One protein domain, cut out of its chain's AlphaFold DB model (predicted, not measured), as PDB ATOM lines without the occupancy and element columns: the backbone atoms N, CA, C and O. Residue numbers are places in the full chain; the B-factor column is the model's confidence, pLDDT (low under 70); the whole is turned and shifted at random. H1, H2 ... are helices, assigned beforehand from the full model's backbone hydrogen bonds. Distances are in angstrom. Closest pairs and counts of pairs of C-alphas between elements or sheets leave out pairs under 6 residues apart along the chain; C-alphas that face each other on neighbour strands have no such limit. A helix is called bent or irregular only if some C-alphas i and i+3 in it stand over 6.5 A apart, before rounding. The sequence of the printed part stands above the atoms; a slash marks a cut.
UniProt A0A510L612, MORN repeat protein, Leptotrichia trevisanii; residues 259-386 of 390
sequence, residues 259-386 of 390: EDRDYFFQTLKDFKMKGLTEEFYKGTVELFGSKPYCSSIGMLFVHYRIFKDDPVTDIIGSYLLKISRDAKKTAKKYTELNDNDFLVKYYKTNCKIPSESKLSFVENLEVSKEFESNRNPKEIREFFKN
ATOM      1  N   GLU A 259     290.646 280.926 269.474       61.56
ATOM      2  CA  GLU A 259     291.632 280.185 268.682       61.56
ATOM      3  C   GLU A 259     293.070 280.518 269.111       61.56
ATOM      4  O   GLU A 259     293.899 279.623 269.225       61.56
ATOM      5  N   ASP A 260     293.362 281.791 269.398       63.88
ATOM      6  CA  ASP A 260     294.672 282.250 269.879       63.88
ATOM      7  C   ASP A 260     294.945 281.792 271.320       63.88
ATOM      8  O   ASP A 260     296.064 281.409 271.640       63.88
ATOM      9  N   ARG A 261     293.919 281.757 272.184       62.59
ATOM     10  CA  ARG A 261     294.003 281.193 273.544       62.59
ATOM     11  C   ARG A 261     294.387 279.721 273.513       62.59
ATOM     12  O   ARG A 261     295.314 279.294 274.196       62.59
ATOM     13  N   ASP A 262     293.640 278.950 272.737       64.38
ATOM     14  CA  ASP A 262     293.762 277.501 272.720       64.38
ATOM     15  C   ASP A 262     295.072 277.111 272.011       64.38
ATOM     16  O   ASP A 262     295.778 276.212 272.469       64.38
ATOM     17  N   TYR A 263     295.485 277.877 270.992       66.69
ATOM     18  CA  TYR A 263     296.816 277.790 270.385       66.69
ATOM     19  C   TYR A 263     297.942 278.133 271.369       66.69
ATOM     20  O   TYR A 263     298.934 277.405 271.425       66.69
ATOM     21  N   PHE A 264     297.806 279.207 272.157       66.12
ATOM     22  CA  PHE A 264     298.786 279.622 273.167       66.12
ATOM     23  C   PHE A 264     299.051 278.499 274.173       66.12
ATOM     24  O   PHE A 264     300.189 278.056 274.330       66.12
ATOM     25  N   PHE A 265     297.996 277.977 274.806       63.88
ATOM     26  CA  PHE A 265     298.136 276.918 275.809       63.88
ATOM     27  C   PHE A 265     298.583 275.578 275.210       63.88
ATOM     28  O   PHE A 265     299.377 274.879 275.840       63.88
ATOM     29  N   GLN A 266     298.150 275.232 273.992       69.31
ATOM     30  CA  GLN A 266     298.642 274.038 273.297       69.31
ATOM     31  C   GLN A 266     300.145 274.151 272.993       69.31
ATOM     32  O   GLN A 266     300.905 273.244 273.319       69.31
ATOM     33  N   THR A 267     300.593 275.297 272.474       65.50
ATOM     34  CA  THR A 267     302.009 275.542 272.157       65.50
ATOM     35  C   THR A 267     302.891 275.440 273.408       65.50
ATOM     36  O   THR A 267     303.901 274.742 273.397       65.50
ATOM     37  N   LEU A 268     302.492 276.064 274.526       65.12
ATOM     38  CA  LEU A 268     303.245 275.994 275.789       65.12
ATOM     39  C   LEU A 268     303.300 274.575 276.387       65.12
ATOM     40  O   LEU A 268     304.300 274.206 277.010       65.12
ATOM     41  N   LYS A 269     302.252 273.768 276.179       64.94
ATOM     42  CA  LYS A 269     302.221 272.351 276.563       64.94
ATOM     43  C   LYS A 269     303.206 271.522 275.739       64.94
ATOM     44  O   LYS A 269     303.909 270.689 276.311       64.94
ATOM     45  N   ASP A 270     303.293 271.768 274.433       64.25
ATOM     46  CA  ASP A 270     304.213 271.053 273.541       64.25
ATOM     47  C   ASP A 270     305.687 271.379 273.861       64.25
ATOM     48  O   ASP A 270     306.535 270.486 273.840       64.25
ATOM     49  N   PHE A 271     305.973 272.610 274.306       63.16
ATOM     50  CA  PHE A 271     307.270 273.013 274.876       63.16
ATOM     51  C   PHE A 271     307.497 272.586 276.345       63.16
ATOM     52  O   PHE A 271     308.535 272.905 276.921       63.16
ATOM     53  N   LYS A 272     306.566 271.845 276.967       63.00
ATOM     54  CA  LYS A 272     306.650 271.323 278.353       63.00
ATOM     55  C   LYS A 272     306.906 272.389 279.435       63.00
ATOM     56  O   LYS A 272     307.503 272.096 280.473       63.00
ATOM     57  N   MET A 273     306.441 273.616 279.216       61.09
ATOM     58  CA  MET A 273     306.668 274.734 280.136       61.09
ATOM     59  C   MET A 273     305.819 274.619 281.416       61.09
ATOM     60  O   MET A 273     304.686 274.139 281.391       61.09
ATOM     61  N   LYS A 274     306.369 275.073 282.551       50.38
ATOM     62  CA  LYS A 274     305.699 275.109 283.867       50.38
ATOM     63  C   LYS A 274     305.180 276.523 284.182       50.38
ATOM     64  O   LYS A 274     305.542 277.476 283.503       50.38
ATOM     65  N   GLY A 275     304.329 276.663 285.206       53.03
ATOM     66  CA  GLY A 275     303.802 277.971 285.645       53.03
ATOM     67  C   GLY A 275     302.600 278.499 284.842       53.03
ATOM     68  O   GLY A 275     302.367 279.702 284.788       53.03
ATOM     69  N   LEU A 276     301.838 277.608 284.201       58.34
ATOM     70  CA  LEU A 276     300.767 277.937 283.253       58.34
ATOM     71  C   LEU A 276     299.483 278.438 283.948       58.34
ATOM     72  O   LEU A 276     298.528 277.680 284.116       58.34
ATOM     73  N   THR A 277     299.444 279.708 284.361       58.53
ATOM     74  CA  THR A 277     298.264 280.320 285.004       58.53
ATOM     75  C   THR A 277     297.448 281.195 284.049       58.53
ATOM     76  O   THR A 277     297.960 281.741 283.068       58.53
ATOM     77  N   GLU A 278     296.161 281.383 284.360       54.19
ATOM     78  CA  GLU A 278     295.336 282.393 283.685       54.19
ATOM     79  C   GLU A 278     295.951 283.792 283.881       54.19
ATOM     80  O   GLU A 278     296.095 284.544 282.925       54.19
ATOM     81  N   GLU A 279     296.410 284.125 285.090       61.53
ATOM     82  CA  GLU A 279     297.061 285.405 285.396       61.53
ATOM     83  C   GLU A 279     298.278 285.701 284.502       61.53
ATOM     84  O   GLU A 279     298.389 286.811 283.982       61.53
ATOM     85  N   PHE A 280     299.117 284.698 284.215       72.31
ATOM     86  CA  PHE A 280     300.223 284.829 283.264       72.31
ATOM     87  C   PHE A 280     299.720 285.232 281.871       72.31
ATOM     88  O   PHE A 280     300.172 286.230 281.311       72.31
ATOM     89  N   TYR A 281     298.710 284.533 281.346       75.00
ATOM     90  CA  TYR A 281     298.102 284.879 280.057       75.00
ATOM     91  C   TYR A 281     297.383 286.245 280.074       75.00
ATOM     92  O   TYR A 281     297.284 286.934 279.059       75.00
ATOM     93  N   LYS A 282     296.892 286.676 281.243       70.38
ATOM     94  CA  LYS A 282     296.312 288.012 281.477       70.38
ATOM     95  C   LYS A 282     297.386 289.085 281.292       70.38
ATOM     96  O   LYS A 282     297.210 289.982 280.467       70.38
ATOM     97  N   GLY A 283     298.540 288.894 281.932       77.44
ATOM     98  CA  GLY A 283     299.731 289.715 281.730       77.44
ATOM     99  C   GLY A 283     300.152 289.789 280.260       77.44
ATOM    100  O   GLY A 283     300.325 290.886 279.730       77.44
ATOM    101  N   THR A 284     300.249 288.660 279.549       82.00
ATOM    102  CA  THR A 284     300.707 288.665 278.144       82.00
ATOM    103  C   THR A 284     299.742 289.386 277.198       82.00
ATOM    104  O   THR A 284     300.183 290.126 276.317       82.00
ATOM    105  N   VAL A 285     298.427 289.263 277.401       82.56
ATOM    106  CA  VAL A 285     297.417 289.997 276.614       82.56
ATOM    107  C   VAL A 285     297.437 291.502 276.916       82.56
ATOM    108  O   VAL A 285     297.257 292.322 276.009       82.56
ATOM    109  N   GLU A 286     297.701 291.907 278.159       83.81
ATOM    110  CA  GLU A 286     297.877 293.322 278.511       83.81
ATOM    111  C   GLU A 286     299.153 293.928 277.908       83.81
ATOM    112  O   GLU A 286     299.118 295.063 277.404       83.81
ATOM    113  N   LEU A 287     300.246 293.154 277.919       86.69
ATOM    114  CA  LEU A 287     301.557 293.494 277.361       86.69
ATOM    115  C   LEU A 287     301.507 293.672 275.840       86.69
ATOM    116  O   LEU A 287     301.826 294.754 275.344       86.69
ATOM    117  N   PHE A 288     301.083 292.638 275.106       89.75
ATOM    118  CA  PHE A 288     301.175 292.577 273.640       89.75
ATOM    119  C   PHE A 288     299.884 292.992 272.917       89.75
ATOM    120  O   PHE A 288     299.899 293.291 271.723       89.75
ATOM    121  N   GLY A 289     298.768 293.107 273.640       84.50
ATOM    122  CA  GLY A 289     297.484 293.566 273.119       84.50
ATOM    123  C   GLY A 289     296.505 292.444 272.757       84.50
ATOM    124  O   GLY A 289     296.860 291.283 272.597       84.50
ATOM    125  N   SER A 290     295.240 292.840 272.612       80.75
ATOM    126  CA  SER A 290     294.060 291.967 272.500       80.75
ATOM    127  C   SER A 290     293.558 291.723 271.069       80.75
ATOM    128  O   SER A 290     292.450 291.220 270.875       80.75
ATOM    129  N   LYS A 291     294.334 292.098 270.045       84.00
ATOM    130  CA  LYS A 291     294.054 291.662 268.668       84.00
ATOM    131  C   LYS A 291     294.484 290.193 268.493       84.00
ATOM    132  O   LYS A 291     295.389 289.760 269.206       84.00
ATOM    133  N   PRO A 292     293.864 289.437 267.563       83.50
ATOM    134  CA  PRO A 292     294.207 288.036 267.326       83.50
ATOM    135  C   PRO A 292     295.713 287.813 267.166       83.50
ATOM    136  O   PRO A 292     296.392 288.599 266.509       83.50
ATOM    137  N   TYR A 293     296.216 286.740 267.769       85.06
ATOM    138  CA  TYR A 293     297.605 286.284 267.701       85.06
ATOM    139  C   TYR A 293     298.648 287.181 268.380       85.06
ATOM    140  O   TYR A 293     299.788 286.754 268.541       85.06
ATOM    141  N   CYS A 294     298.302 288.384 268.849       88.50
ATOM    142  CA  CYS A 294     299.289 289.288 269.445       88.50
ATOM    143  C   CYS A 294     299.934 288.733 270.721       88.50
ATOM    144  O   CYS A 294     301.140 288.894 270.899       88.50
ATOM    145  N   SER A 295     299.173 288.043 271.578       86.38
ATOM    146  CA  SER A 295     299.720 287.437 272.800       86.38
ATOM    147  C   SER A 295     300.646 286.257 272.484       86.38
ATOM    148  O   SER A 295     301.734 286.161 273.055       86.38
ATOM    149  N   SER A 296     300.251 285.385 271.549       85.38
ATOM    150  CA  SER A 296     301.055 284.226 271.139       85.38
ATOM    151  C   SER A 296     302.320 284.623 270.390       85.38
ATOM    152  O   SER A 296     303.400 284.162 270.748       85.38
ATOM    153  N   ILE A 297     302.221 285.522 269.406       90.00
ATOM    154  CA  ILE A 297     303.394 286.040 268.685       90.00
ATOM    155  C   ILE A 297     304.322 286.766 269.664       90.00
ATOM    156  O   ILE A 297     305.526 286.530 269.644       90.00
ATOM    157  N   GLY A 298     303.766 287.589 270.561       90.19
ATOM    158  CA  GLY A 298     304.523 288.314 271.580       90.19
ATOM    159  C   GLY A 298     305.369 287.392 272.458       90.19
ATOM    160  O   GLY A 298     306.582 287.565 272.550       90.19
ATOM    161  N   MET A 299     304.762 286.355 273.042       87.94
ATOM    162  CA  MET A 299     305.506 285.400 273.869       87.94
ATOM    163  C   MET A 299     306.455 284.504 273.076       87.94
ATOM    164  O   MET A 299     307.542 284.205 273.566       87.94
ATOM    165  N   LEU A 300     306.099 284.076 271.864       88.25
ATOM    166  CA  LEU A 300     307.013 283.283 271.039       88.25
ATOM    167  C   LEU A 300     308.226 284.112 270.594       88.25
ATOM    168  O   LEU A 300     309.325 283.576 270.563       88.25
ATOM    169  N   PHE A 301     308.077 285.418 270.357       92.12
ATOM    170  CA  PHE A 301     309.201 286.330 270.108       92.12
ATOM    171  C   PHE A 301     310.126 286.488 271.327       92.12
ATOM    172  O   PHE A 301     311.342 286.524 271.144       92.12
ATOM    173  N   VAL A 302     309.590 286.519 272.557       90.62
ATOM    174  CA  VAL A 302     310.420 286.484 273.780       90.62
ATOM    175  C   VAL A 302     311.265 285.208 273.812       90.62
ATOM    176  O   VAL A 302     312.485 285.289 273.931       90.62
ATOM    177  N   HIS A 303     310.649 284.035 273.635       87.69
ATOM    178  CA  HIS A 303     311.372 282.759 273.675       87.69
ATOM    179  C   HIS A 303     312.358 282.589 272.510       87.69
ATOM    180  O   HIS A 303     313.483 282.164 272.742       87.69
ATOM    181  N   TYR A 304     311.989 282.993 271.290       90.25
ATOM    182  CA  TYR A 304     312.871 282.969 270.114       90.25
ATOM    183  C   TYR A 304     314.131 283.826 270.324       90.25
ATOM    184  O   TYR A 304     315.218 283.453 269.891       90.25
ATOM    185  N   ARG A 305     314.017 284.967 271.026       91.69
ATOM    186  CA  ARG A 305     315.182 285.784 271.404       91.69
ATOM    187  C   ARG A 305     315.976 285.170 272.561       91.69
ATOM    188  O   ARG A 305     317.202 285.261 272.525       91.69
ATOM    189  N   ILE A 306     315.327 284.580 273.568       89.81
ATOM    190  CA  ILE A 306     316.007 283.981 274.733       89.81
ATOM    191  C   ILE A 306     316.830 282.752 274.327       89.81
ATOM    192  O   ILE A 306     318.008 282.672 274.669       89.81
ATOM    193  N   PHE A 307     316.238 281.843 273.554       88.56
ATOM    194  CA  PHE A 307     316.861 280.590 273.114       88.56
ATOM    195  C   PHE A 307     317.641 280.718 271.801       88.56
ATOM    196  O   PHE A 307     317.926 279.718 271.154       88.56
ATOM    197  N   LYS A 308     317.985 281.942 271.384       87.25
ATOM    198  CA  LYS A 308     318.716 282.197 270.138       87.25
ATOM    199  C   LYS A 308     319.946 281.279 270.030       87.25
ATOM    200  O   LYS A 308     320.763 281.231 270.945       87.25
ATOM    201  N   ASP A 309     320.078 280.639 268.870       85.06
ATOM    202  CA  ASP A 309     321.125 279.674 268.503       85.06
ATOM    203  C   ASP A 309     320.995 278.271 269.167       85.06
ATOM    204  O   ASP A 309     321.825 277.404 268.907       85.06
ATOM    205  N   ASP A 310     319.914 277.996 269.919       87.69
ATOM    206  CA  ASP A 310     319.494 276.647 270.357       87.69
ATOM    207  C   ASP A 310     318.512 275.988 269.353       87.69
ATOM    208  O   ASP A 310     317.654 276.697 268.810       87.69
ATOM    209  N   PRO A 311     318.546 274.653 269.138       86.00
ATOM    210  CA  PRO A 311     317.621 273.937 268.245       86.00
ATOM    211  C   PRO A 311     316.116 274.130 268.517       86.00
ATOM    212  O   PRO A 311     315.302 273.979 267.606       86.00
ATOM    213  N   VAL A 312     315.702 274.492 269.739       82.31
ATOM    214  CA  VAL A 312     314.298 274.830 270.039       82.31
ATOM    215  C   VAL A 312     313.819 276.054 269.245       82.31
ATOM    216  O   VAL A 312     312.621 276.190 268.982       82.31
ATOM    217  N   THR A 313     314.742 276.912 268.793       86.38
ATOM    218  CA  THR A 313     314.473 278.083 267.945       86.38
ATOM    219  C   THR A 313     313.783 277.696 266.637       86.38
ATOM    220  O   THR A 313     312.832 278.370 266.238       86.38
ATOM    221  N   ASP A 314     314.170 276.580 266.012       85.62
ATOM    222  CA  ASP A 314     313.570 276.092 264.758       85.62
ATOM    223  C   ASP A 314     312.122 275.619 264.972       85.62
ATOM    224  O   ASP A 314     311.230 275.831 264.140       85.62
ATOM    225  N   ILE A 315     311.859 275.024 266.139       82.38
ATOM    226  CA  ILE A 315     310.516 274.619 266.561       82.38
ATOM    227  C   ILE A 315     309.661 275.875 266.788       82.38
ATOM    228  O   ILE A 315     308.567 275.983 266.232       82.38
ATOM    229  N   ILE A 316     310.164 276.863 267.537       85.31
ATOM    230  CA  ILE A 316     309.471 278.141 267.782       85.31
ATOM    231  C   ILE A 316     309.195 278.875 266.456       85.31
ATOM    232  O   ILE A 316     308.073 279.338 266.238       85.31
ATOM    233  N   GLY A 317     310.166 278.918 265.539       87.50
ATOM    234  CA  GLY A 317     310.015 279.469 264.188       87.50
ATOM    235  C   GLY A 317     308.912 278.770 263.386       87.50
ATOM    236  O   GLY A 317     308.063 279.427 262.783       87.50
ATOM    237  N   SER A 318     308.829 277.441 263.470       86.12
ATOM    238  CA  SER A 318     307.761 276.654 262.838       86.12
ATOM    239  C   SER A 318     306.363 276.995 263.384       86.12
ATOM    240  O   SER A 318     305.406 277.110 262.610       86.12
ATOM    241  N   TYR A 319     306.229 277.224 264.697       83.44
ATOM    242  CA  TYR A 319     304.977 277.696 265.309       83.44
ATOM    243  C   TYR A 319     304.626 279.134 264.897       83.44
ATOM    244  O   TYR A 319     303.452 279.420 264.654       83.44
ATOM    245  N   LEU A 320     305.615 280.023 264.771       88.56
ATOM    246  CA  LEU A 320     305.434 281.395 264.284       88.56
ATOM    247  C   LEU A 320     304.962 281.425 262.817       88.56
ATOM    248  O   LEU A 320     303.998 282.124 262.495       88.56
ATOM    249  N   LEU A 321     305.554 280.605 261.945       89.44
ATOM    250  CA  LEU A 321     305.119 280.430 260.553       89.44
ATOM    251  C   LEU A 321     303.687 279.881 260.449       89.44
ATOM    252  O   LEU A 321     302.908 280.331 259.608       89.44
ATOM    253  N   LYS A 322     303.303 278.937 261.316       86.00
ATOM    254  CA  LYS A 322     301.927 278.420 261.370       86.00
ATOM    255  C   LYS A 322     300.927 279.519 261.761       86.00
ATOM    256  O   LYS A 322     299.946 279.701 261.039       86.00
ATOM    257  N   ILE A 323     301.216 280.302 262.810       86.06
ATOM    258  CA  ILE A 323     300.410 281.484 263.177       86.06
ATOM    259  C   ILE A 323     300.296 282.446 261.991       86.06
ATOM    260  O   ILE A 323     299.201 282.919 261.695       86.06
ATOM    261  N   SER A 324     301.405 282.718 261.296       88.94
ATOM    262  CA  SER A 324     301.434 283.630 260.151       88.94
ATOM    263  C   SER A 324     300.404 283.250 259.082       88.94
ATOM    264  O   SER A 324     299.581 284.079 258.695       88.94
ATOM    265  N   ARG A 325     300.361 281.975 258.675       87.50
ATOM    266  CA  ARG A 325     299.400 281.475 257.672       87.50
ATOM    267  C   ARG A 325     297.949 281.634 258.116       87.50
ATOM    268  O   ARG A 325     297.104 282.013 257.305       87.50
ATOM    269  N   ASP A 326     297.645 281.356 259.379       83.75
ATOM    270  CA  ASP A 326     296.277 281.432 259.908       83.75
ATOM    271  C   ASP A 326     295.820 282.892 260.116       83.75
ATOM    272  O   ASP A 326     294.711 283.275 259.723       83.75
ATOM    273  N   ALA A 327     296.724 283.762 260.574       83.62
ATOM    274  CA  ALA A 327     296.538 285.210 260.589       83.62
ATOM    275  C   ALA A 327     296.360 285.794 259.171       83.62
ATOM    276  O   ALA A 327     295.554 286.704 258.969       83.62
ATOM    277  N   LYS A 328     297.049 285.254 258.160       85.88
ATOM    278  CA  LYS A 328     296.948 285.690 256.758       85.88
ATOM    279  C   LYS A 328     295.599 285.324 256.128       85.88
ATOM    280  O   LYS A 328     294.975 286.178 255.492       85.88
ATOM    281  N   LYS A 329     295.091 284.104 256.377       82.12
ATOM    282  CA  LYS A 329     293.733 283.666 255.973       82.12
ATOM    283  C   LYS A 329     292.639 284.587 256.526       82.12
ATOM    284  O   LYS A 329     291.691 284.918 255.815       82.12
ATOM    285  N   THR A 330     292.768 284.987 257.791       74.06
ATOM    286  CA  THR A 330     291.760 285.792 258.500       74.06
ATOM    287  C   THR A 330     291.864 287.288 258.188       74.06
ATOM    288  O   THR A 330     290.837 287.942 258.015       74.06
ATOM    289  N   ALA A 331     293.075 287.836 258.043       79.31
ATOM    290  CA  ALA A 331     293.292 289.264 257.801       79.31
ATOM    291  C   ALA A 331     292.920 289.737 256.384       79.31
ATOM    292  O   ALA A 331     292.577 290.910 256.223       79.31
ATOM    293  N   LYS A 332     293.015 288.864 255.364       77.31
ATOM    294  CA  LYS A 332     292.744 289.179 253.940       77.31
ATOM    295  C   LYS A 332     293.459 290.450 253.433       77.31
ATOM    296  O   LYS A 332     292.923 291.202 252.622       77.31
ATOM    297  N   LYS A 333     294.667 290.705 253.941       77.19
ATOM    298  CA  LYS A 333     295.550 291.836 253.609       77.19
ATOM    299  C   LYS A 333     296.988 291.340 253.533       77.19
ATOM    300  O   LYS A 333     297.293 290.324 254.148       77.19
ATOM    301  N   TYR A 334     297.853 292.065 252.827       81.38
ATOM    302  CA  TYR A 334     299.270 291.716 252.649       81.38
ATOM    303  C   TYR A 334     299.472 290.283 252.114       81.38
ATOM    304  O   TYR A 334     300.358 289.541 252.543       81.38
ATOM    305  N   THR A 335     298.575 289.850 251.225       79.31
ATOM    306  CA  THR A 335     298.529 288.482 250.692       79.31
ATOM    307  C   THR A 335     299.753 288.138 249.839       79.31
ATOM    308  O   THR A 335     300.119 286.968 249.747       79.31
ATOM    309  N   GLU A 336     300.391 289.161 249.277       87.62
ATOM    310  CA  GLU A 336     301.596 289.132 248.451       87.62
ATOM    311  C   GLU A 336     302.898 288.846 249.221       87.62
ATOM    312  O   GLU A 336     303.853 288.354 248.629       87.62
ATOM    313  N   LEU A 337     302.949 289.121 250.531       90.50
ATOM    314  CA  LEU A 337     304.146 288.884 251.348       90.50
ATOM    315  C   LEU A 337     304.359 287.385 251.613       90.50
ATOM    316  O   LEU A 337     303.389 286.639 251.756       90.50
ATOM    317  N   ASN A 338     305.609 286.934 251.755       91.94
ATOM    318  CA  ASN A 338     305.883 285.592 252.289       91.94
ATOM    319  C   ASN A 338     305.467 285.491 253.777       91.94
ATOM    320  O   ASN A 338     305.143 286.498 254.411       91.94
ATOM    321  N   ASP A 339     305.443 284.279 254.337       90.81
ATOM    322  CA  ASP A 339     304.954 284.052 255.707       90.81
ATOM    323  C   ASP A 339     305.781 284.807 256.774       90.81
ATOM    324  O   ASP A 339     305.208 285.275 257.760       90.81
ATOM    325  N   ASN A 340     307.093 284.988 256.588       90.25
ATOM    326  CA  ASN A 340     307.930 285.739 257.533       90.25
ATOM    327  C   ASN A 340     307.634 287.245 257.463       90.25
ATOM    328  O   ASN A 340     307.296 287.862 258.476       90.25
ATOM    329  N   ASP A 341     307.665 287.831 256.266       91.31
ATOM    330  CA  ASP A 341     307.402 289.261 256.062       91.31
ATOM    331  C   ASP A 341     305.971 289.647 256.461       91.31
ATOM    332  O   ASP A 341     305.751 290.699 257.071       91.31
ATOM    333  N   PHE A 342     304.990 288.773 256.189       93.12
ATOM    334  CA  PHE A 342     303.617 288.946 256.661       93.12
ATOM    335  C   PHE A 342     303.563 289.020 258.188       93.12
ATOM    336  O   PHE A 342     302.929 289.927 258.726       93.12
ATOM    337  N   LEU A 343     304.227 288.101 258.894       91.81
ATOM    338  CA  LEU A 343     304.191 288.027 260.354       91.81
ATOM    339  C   LEU A 343     304.768 289.295 260.999       91.81
ATOM    340  O   LEU A 343     304.131 289.895 261.872       91.81
ATOM    341  N   VAL A 344     305.930 289.750 260.523       91.31
ATOM    342  CA  VAL A 344     306.575 290.985 260.998       91.31
ATOM    343  C   VAL A 344     305.691 292.205 260.714       91.31
ATOM    344  O   VAL A 344     305.470 293.042 261.597       91.31
ATOM    345  N   LYS A 345     305.121 292.299 259.504       91.19
ATOM    346  CA  LYS A 345     304.210 293.386 259.115       91.19
ATOM    347  C   LYS A 345     302.921 293.377 259.938       91.19
ATOM    348  O   LYS A 345     302.479 294.441 260.381       91.19
ATOM    349  N   TYR A 346     302.333 292.204 260.162       90.94
ATOM    350  CA  TYR A 346     301.119 292.017 260.947       90.94
ATOM    351  C   TYR A 346     301.340 292.465 262.388       90.94
ATOM    352  O   TYR A 346     300.584 293.312 262.868       90.94
ATOM    353  N   TYR A 347     302.397 291.971 263.044       91.75
ATOM    354  CA  TYR A 347     302.695 292.296 264.438       91.75
ATOM    355  C   TYR A 347     302.909 293.802 264.627       91.75
ATOM    356  O   TYR A 347     302.222 294.419 265.438       91.75
ATOM    357  N   LYS A 348     303.755 294.434 263.798       90.62
ATOM    358  CA  LYS A 348     304.029 295.885 263.868       90.62
ATOM    359  C   LYS A 348     302.801 296.763 263.581       90.62
ATOM    360  O   LYS A 348     302.759 297.903 264.030       90.62
ATOM    361  N   THR A 349     301.813 296.255 262.842       90.31
ATOM    362  CA  THR A 349     300.574 296.989 262.508       90.31
ATOM    363  C   THR A 349     299.463 296.781 263.548       90.31
ATOM    364  O   THR A 349     298.556 297.608 263.671       90.31
ATOM    365  N   ASN A 350     299.480 295.663 264.281       88.81
ATOM    366  CA  ASN A 350     298.343 295.228 265.097       88.81
ATOM    367  C   ASN A 350     298.629 295.117 266.594       88.81
ATOM    368  O   ASN A 350     297.721 295.369 267.388       88.81
ATOM    369  N   CYS A 351     299.848 294.762 266.970       91.44
ATOM    370  CA  CYS A 351     300.210 294.405 268.332       91.44
ATOM    371  C   CYS A 351     300.967 295.540 269.030       91.44
ATOM    372  O   CYS A 351     301.470 296.473 268.402       91.44
ATOM    373  N   LYS A 352     301.023 295.477 270.358       92.94
ATOM    374  CA  LYS A 352     301.777 296.418 271.186       92.94
ATOM    375  C   LYS A 352     303.209 295.921 271.349       92.94
ATOM    376  O   LYS A 352     303.435 294.753 271.650       92.94
ATOM    377  N   ILE A 353     304.168 296.834 271.236       93.12
ATOM    378  CA  ILE A 353     305.536 296.621 271.714       93.12
ATOM    379  C   ILE A 353     305.588 297.155 273.155       93.12
ATOM    380  O   ILE A 353     305.339 298.351 273.342       93.12
ATOM    381  N   PRO A 354     305.871 296.322 274.175       92.69
ATOM    382  CA  PRO A 354     305.945 296.789 275.556       92.69
ATOM    383  C   PRO A 354     307.045 297.842 275.793       92.69
ATOM    384  O   PRO A 354     308.001 297.984 275.022       92.69
ATOM    385  N   SER A 355     306.929 298.588 276.894       92.88
ATOM    386  CA  SER A 355     308.052 299.365 277.430       92.88
ATOM    387  C   SER A 355     309.092 298.433 278.055       92.88
ATOM    388  O   SER A 355     308.765 297.334 278.490       92.88
ATOM    389  N   GLU A 356     310.338 298.895 278.147       91.25
ATOM    390  CA  GLU A 356     311.439 298.157 278.787       91.25
ATOM    391  C   GLU A 356     311.089 297.775 280.235       91.25
ATOM    392  O   GLU A 356     311.176 296.612 280.614       91.25
ATOM    393  N   SER A 357     310.509 298.717 280.988       91.00
ATOM    394  CA  SER A 357     309.979 298.503 282.343       91.00
ATOM    395  C   SER A 357     308.880 297.441 282.455       91.00
ATOM    396  O   SER A 357     308.672 296.898 283.534       91.00
ATOM    397  N   LYS A 358     308.159 297.149 281.366       90.19
ATOM    398  CA  LYS A 358     307.128 296.104 281.313       90.19
ATOM    399  C   LYS A 358     307.673 294.750 280.858       90.19
ATOM    400  O   LYS A 358     306.939 293.770 280.905       90.19
ATOM    401  N   LEU A 359     308.931 294.685 280.422       90.00
ATOM    402  CA  LEU A 359     309.618 293.449 280.044       90.00
ATOM    403  C   LEU A 359     310.490 292.887 281.172       90.00
ATOM    404  O   LEU A 359     310.982 291.781 281.017       90.00
ATOM    405  N   SER A 360     310.631 293.569 282.313       87.44
ATOM    406  CA  SER A 360     311.410 293.087 283.472       87.44
ATOM    407  C   SER A 360     310.993 291.702 283.984       87.44
ATOM    408  O   SER A 360     311.807 290.990 284.561       87.44
ATOM    409  N   PHE A 361     309.761 291.249 283.714       85.00
ATOM    410  CA  PHE A 361     309.336 289.882 284.039       85.00
ATOM    411  C   PHE A 361     310.233 288.801 283.408       85.00
ATOM    412  O   PHE A 361     310.317 287.705 283.954       85.00
ATOM    413  N   VAL A 362     310.910 289.094 282.287       86.69
ATOM    414  CA  VAL A 362     311.787 288.127 281.608       86.69
ATOM    415  C   VAL A 362     313.020 287.768 282.439       86.69
ATOM    416  O   VAL A 362     313.510 286.651 282.326       86.69
ATOM    417  N   GLU A 363     313.466 288.653 283.336       85.81
ATOM    418  CA  GLU A 363     314.583 288.414 284.265       85.81
ATOM    419  C   GLU A 363     314.234 287.337 285.314       85.81
ATOM    420  O   GLU A 363     315.119 286.651 285.830       85.81
ATOM    421  N   ASN A 364     312.937 287.125 285.563       81.19
ATOM    422  CA  ASN A 364     312.399 286.135 286.499       81.19
ATOM    423  C   ASN A 364     312.013 284.797 285.831       81.19
ATOM    424  O   ASN A 364     311.510 283.906 286.510       81.19
ATOM    425  N   LEU A 365     312.216 284.631 284.516       79.38
ATOM    426  CA  LEU A 365     311.933 283.366 283.823       79.38
ATOM    427  C   LEU A 365     313.026 282.329 284.111       79.38
ATOM    428  O   LEU A 365     314.193 282.575 283.807       79.38
ATOM    429  N   GLU A 366     312.652 281.164 284.640       78.38
ATOM    430  CA  GLU A 366     313.571 280.039 284.872       78.38
ATOM    431  C   GLU A 366     314.145 279.512 283.540       78.38
ATOM    432  O   GLU A 366     313.411 279.000 282.694       78.38
ATOM    433  N   VAL A 367     315.464 279.629 283.356       79.69
ATOM    434  CA  VAL A 367     316.218 279.144 282.181       79.69
ATOM    435  C   VAL A 367     317.539 278.504 282.622       79.69
ATOM    436  O   VAL A 367     317.970 278.695 283.759       79.69
ATOM    437  N   SER A 368     318.204 277.753 281.739       83.38
ATOM    438  CA  SER A 368     319.580 277.303 281.987       83.38
ATOM    439  C   SER A 368     320.574 278.471 281.915       83.38
ATOM    440  O   SER A 368     320.336 279.483 281.252       83.38
ATOM    441  N   LYS A 369     321.720 278.309 282.594       86.19
ATOM    442  CA  LYS A 369     322.747 279.354 282.767       86.19
ATOM    443  C   LYS A 369     323.220 279.996 281.461       86.19
ATOM    444  O   LYS A 369     323.533 281.181 281.444       86.19
ATOM    445  N   GLU A 370     323.263 279.234 280.370       87.88
ATOM    446  CA  GLU A 370     323.704 279.725 279.059       87.88
ATOM    447  C   GLU A 370     322.758 280.768 278.438       87.88
ATOM    448  O   GLU A 370     323.208 281.621 277.676       87.88
ATOM    449  N   PHE A 371     321.474 280.766 278.817       87.06
ATOM    450  CA  PHE A 371     320.477 281.732 278.346       87.06
ATOM    451  C   PHE A 371     320.220 282.873 279.340       87.06
ATOM    452  O   PHE A 371     319.434 283.773 279.036       87.06
ATOM    453  N   GLU A 372     320.864 282.887 280.515       85.75
ATOM    454  CA  GLU A 372     320.619 283.916 281.536       85.75
ATOM    455  C   GLU A 372     320.880 285.332 281.002       85.75
ATOM    456  O   GLU A 372     320.067 286.227 281.240       85.75
ATOM    457  N   SER A 373     321.954 285.507 280.226       86.81
ATOM    458  CA  SER A 373     322.351 286.767 279.581       86.81
ATOM    459  C   SER A 373     321.415 287.209 278.449       86.81
ATOM    460  O   SER A 373     321.328 288.401 278.158       86.81
ATOM    461  N   ASN A 374     320.661 286.287 277.840       89.12
ATOM    462  CA  ASN A 374     319.709 286.600 276.771       89.12
ATOM    463  C   ASN A 374     318.390 287.209 277.286       89.12
ATOM    464  O   ASN A 374     317.583 287.685 276.484       89.12
ATOM    465  N   ARG A 375     318.163 287.233 278.606       90.50
ATOM    466  CA  ARG A 375     316.954 287.779 279.253       90.50
ATOM    467  C   ARG A 375     317.043 289.290 279.517       90.50
ATOM    468  O   ARG A 375     316.491 289.780 280.492       90.50
ATOM    469  N   ASN A 376     317.737 290.047 278.667       91.94
ATOM    470  CA  ASN A 376     317.862 291.498 278.818       91.94
ATOM    471  C   ASN A 376     316.600 292.230 278.281       91.94
ATOM    472  O   ASN A 376     316.334 292.157 277.073       91.94
ATOM    473  N   PRO A 377     315.836 292.976 279.111       93.12
ATOM    474  CA  PRO A 377     314.593 293.633 278.681       93.12
ATOM    475  C   PRO A 377     314.770 294.637 277.533       93.12
ATOM    476  O   PRO A 377     313.900 294.748 276.665       93.12
ATOM    477  N   LYS A 378     315.901 295.353 277.501       93.69
ATOM    478  CA  LYS A 378     316.222 296.348 276.471       93.69
ATOM    479  C   LYS A 378     316.481 295.680 275.125       93.69
ATOM    480  O   LYS A 378     315.911 296.089 274.116       93.69
ATOM    481  N   GLU A 379     317.286 294.620 275.104       92.31
ATOM    482  CA  GLU A 379     317.587 293.880 273.873       92.31
ATOM    483  C   GLU A 379     316.360 293.160 273.307       92.31
ATOM    484  O   GLU A 379     316.115 293.210 272.100       92.31
ATOM    485  N   ILE A 380     315.548 292.547 274.175       92.31
ATOM    486  CA  ILE A 380     314.266 291.942 273.791       92.31
ATOM    487  C   ILE A 380     313.342 293.007 273.179       92.31
ATOM    488  O   ILE A 380     312.696 292.764 272.156       92.31
ATOM    489  N   ARG A 381     313.317 294.224 273.738       92.81
ATOM    490  CA  ARG A 381     312.536 295.334 273.181       92.81
ATOM    491  C   ARG A 381     313.036 295.809 271.815       92.81
ATOM    492  O   ARG A 381     312.211 296.135 270.962       92.81
ATOM    493  N   GLU A 382     314.346 295.870 271.594       92.31
ATOM    494  CA  GLU A 382     314.891 296.217 270.277       92.31
ATOM    495  C   GLU A 382     314.580 295.128 269.238       92.31
ATOM    496  O   GLU A 382     314.144 295.462 268.133       92.31
ATOM    497  N   PHE A 383     314.654 293.843 269.613       92.62
ATOM    498  CA  PHE A 383     314.202 292.734 268.762       92.62
ATOM    499  C   PHE A 383     312.734 292.902 268.332       92.62
ATOM    500  O   PHE A 383     312.435 292.810 267.145       92.62
ATOM    501  N   PHE A 384     311.823 293.271 269.241       90.44
ATOM    502  CA  PHE A 384     310.413 293.523 268.898       90.44
ATOM    503  C   PHE A 384     310.182 294.615 267.838       90.44
ATOM    504  O   PHE A 384     309.146 294.598 267.167       90.44
ATOM    505  N   LYS A 385     311.100 295.577 267.664       88.38
ATOM    506  CA  LYS A 385     310.964 296.619 266.630       88.38
ATOM    507  C   LYS A 385     311.256 296.092 265.228       88.38
ATOM    508  O   LYS A 385     310.683 296.603 264.260       88.38
ATOM    509  N   ASN A 386     312.158 295.121 265.104       86.00
ATOM    510  CA  ASN A 386     312.561 294.535 263.829       86.00
ATOM    511  C   ASN A 386     312.962 293.055 263.997       86.00
ATOM    512  O   ASN A 386     314.146 292.732 263.891       86.00
TER     513      ASN A 386
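This is residues 259 to 386 of the 390 residues of the protein "MORN repeat protein" of Leptotrichia trevisanii (UniProt A0A510L612). What does the model look like? The longest helix, H4, folds back beside H3, the core helix, in a helical hairpin, and the other helices are set round this pair, mostly crossed: H5 packs steeply on H4, while H1, H2 and H8 pack on parts of H3. H6 packs on H8, and H7 lies at one end of the longest axis, the link from H4 to H5 at the other. What are its make-up and size? The printed part has 128 residues with eight named helices, H1 to H8 in chain order, and no named strand: the class is all helix. It is compact, with a radius of gyration of the C-alphas of 14.0 A and spans of 42 by 29 by 27 A.

Where are the long helices? H4 is residues 312 to 331, 28.3 A long, from C-alpha 312 at (314.298, 274.830, 270.039). H3 is residues 294 to 306, 18.3 A. Where are the others? H1 is residues 259 to 270, 16.3 A, from C-alpha 259 at (291.632, 280.185, 268.682); H2 is 278 to 288, 15.5 A; H5 is 339 to 350, 16.0 A. H6 is 356 to 364, H7 369 to 374, and H8 377 to 385, ending at C-alpha 385 at (310.964, 296.619, 266.630). H6 and H7 are irregular: C-alphas 358 and 361 are 7.1 A apart, 370 and 373 7.2 A.

What touches H4? H3 touches it at a shallow tilt of 22 degrees, opposite ways, closest at the C-alphas of Tyr 304 and Thr 313, 5.6 A. H5 touches it at a steep tilt of 67 degrees, closest at the C-alphas of Ser 324 and Leu 343, 5.2 A. What else touches H3, the hub? H2 is about perpendicular to it, 89 degrees, closest at the C-alphas of Val 285 and Ser 295, 5.1 A. H1 touches it with residues 260 to 264 alone, closest at the C-alphas of Phe 264 and Ser 296, 5.5 A; H8 touches it, closest at Arg 305 and Ile 380, C-alphas 6.7 A apart. H7 only just touches it, with 3 pairs of C-alphas within 8 A, the closest those of Ile 306 and Asn 374, 5.0 A; H5 only just touches it, with 3 pairs, only at their ends, closest at the C-alphas of Cys 294 and Tyr 347, 6.8 A. Where is H6? It touches H8, closest at the C-alphas of Leu 359 and Pro 377, 5.2 A. How do the backbones run? In H1 to H5 every O i to N i+4 pair is within hydrogen-bond range; in H8 4 of 5 are. In H6 0 of 5 and in H7 0 of 2 are, against 4 of 6 and 2 of 3 O i to N i+3 pairs.

How far does it reach? The two C-alphas farthest apart, those of Lys 332 and Lys 369, are 42.8 A apart. Are there cuts, long links or weak places? The printed part has no cut and no long link. Residues 259 to 279 have pLDDT under 70; the mean of the printed part is 82.8.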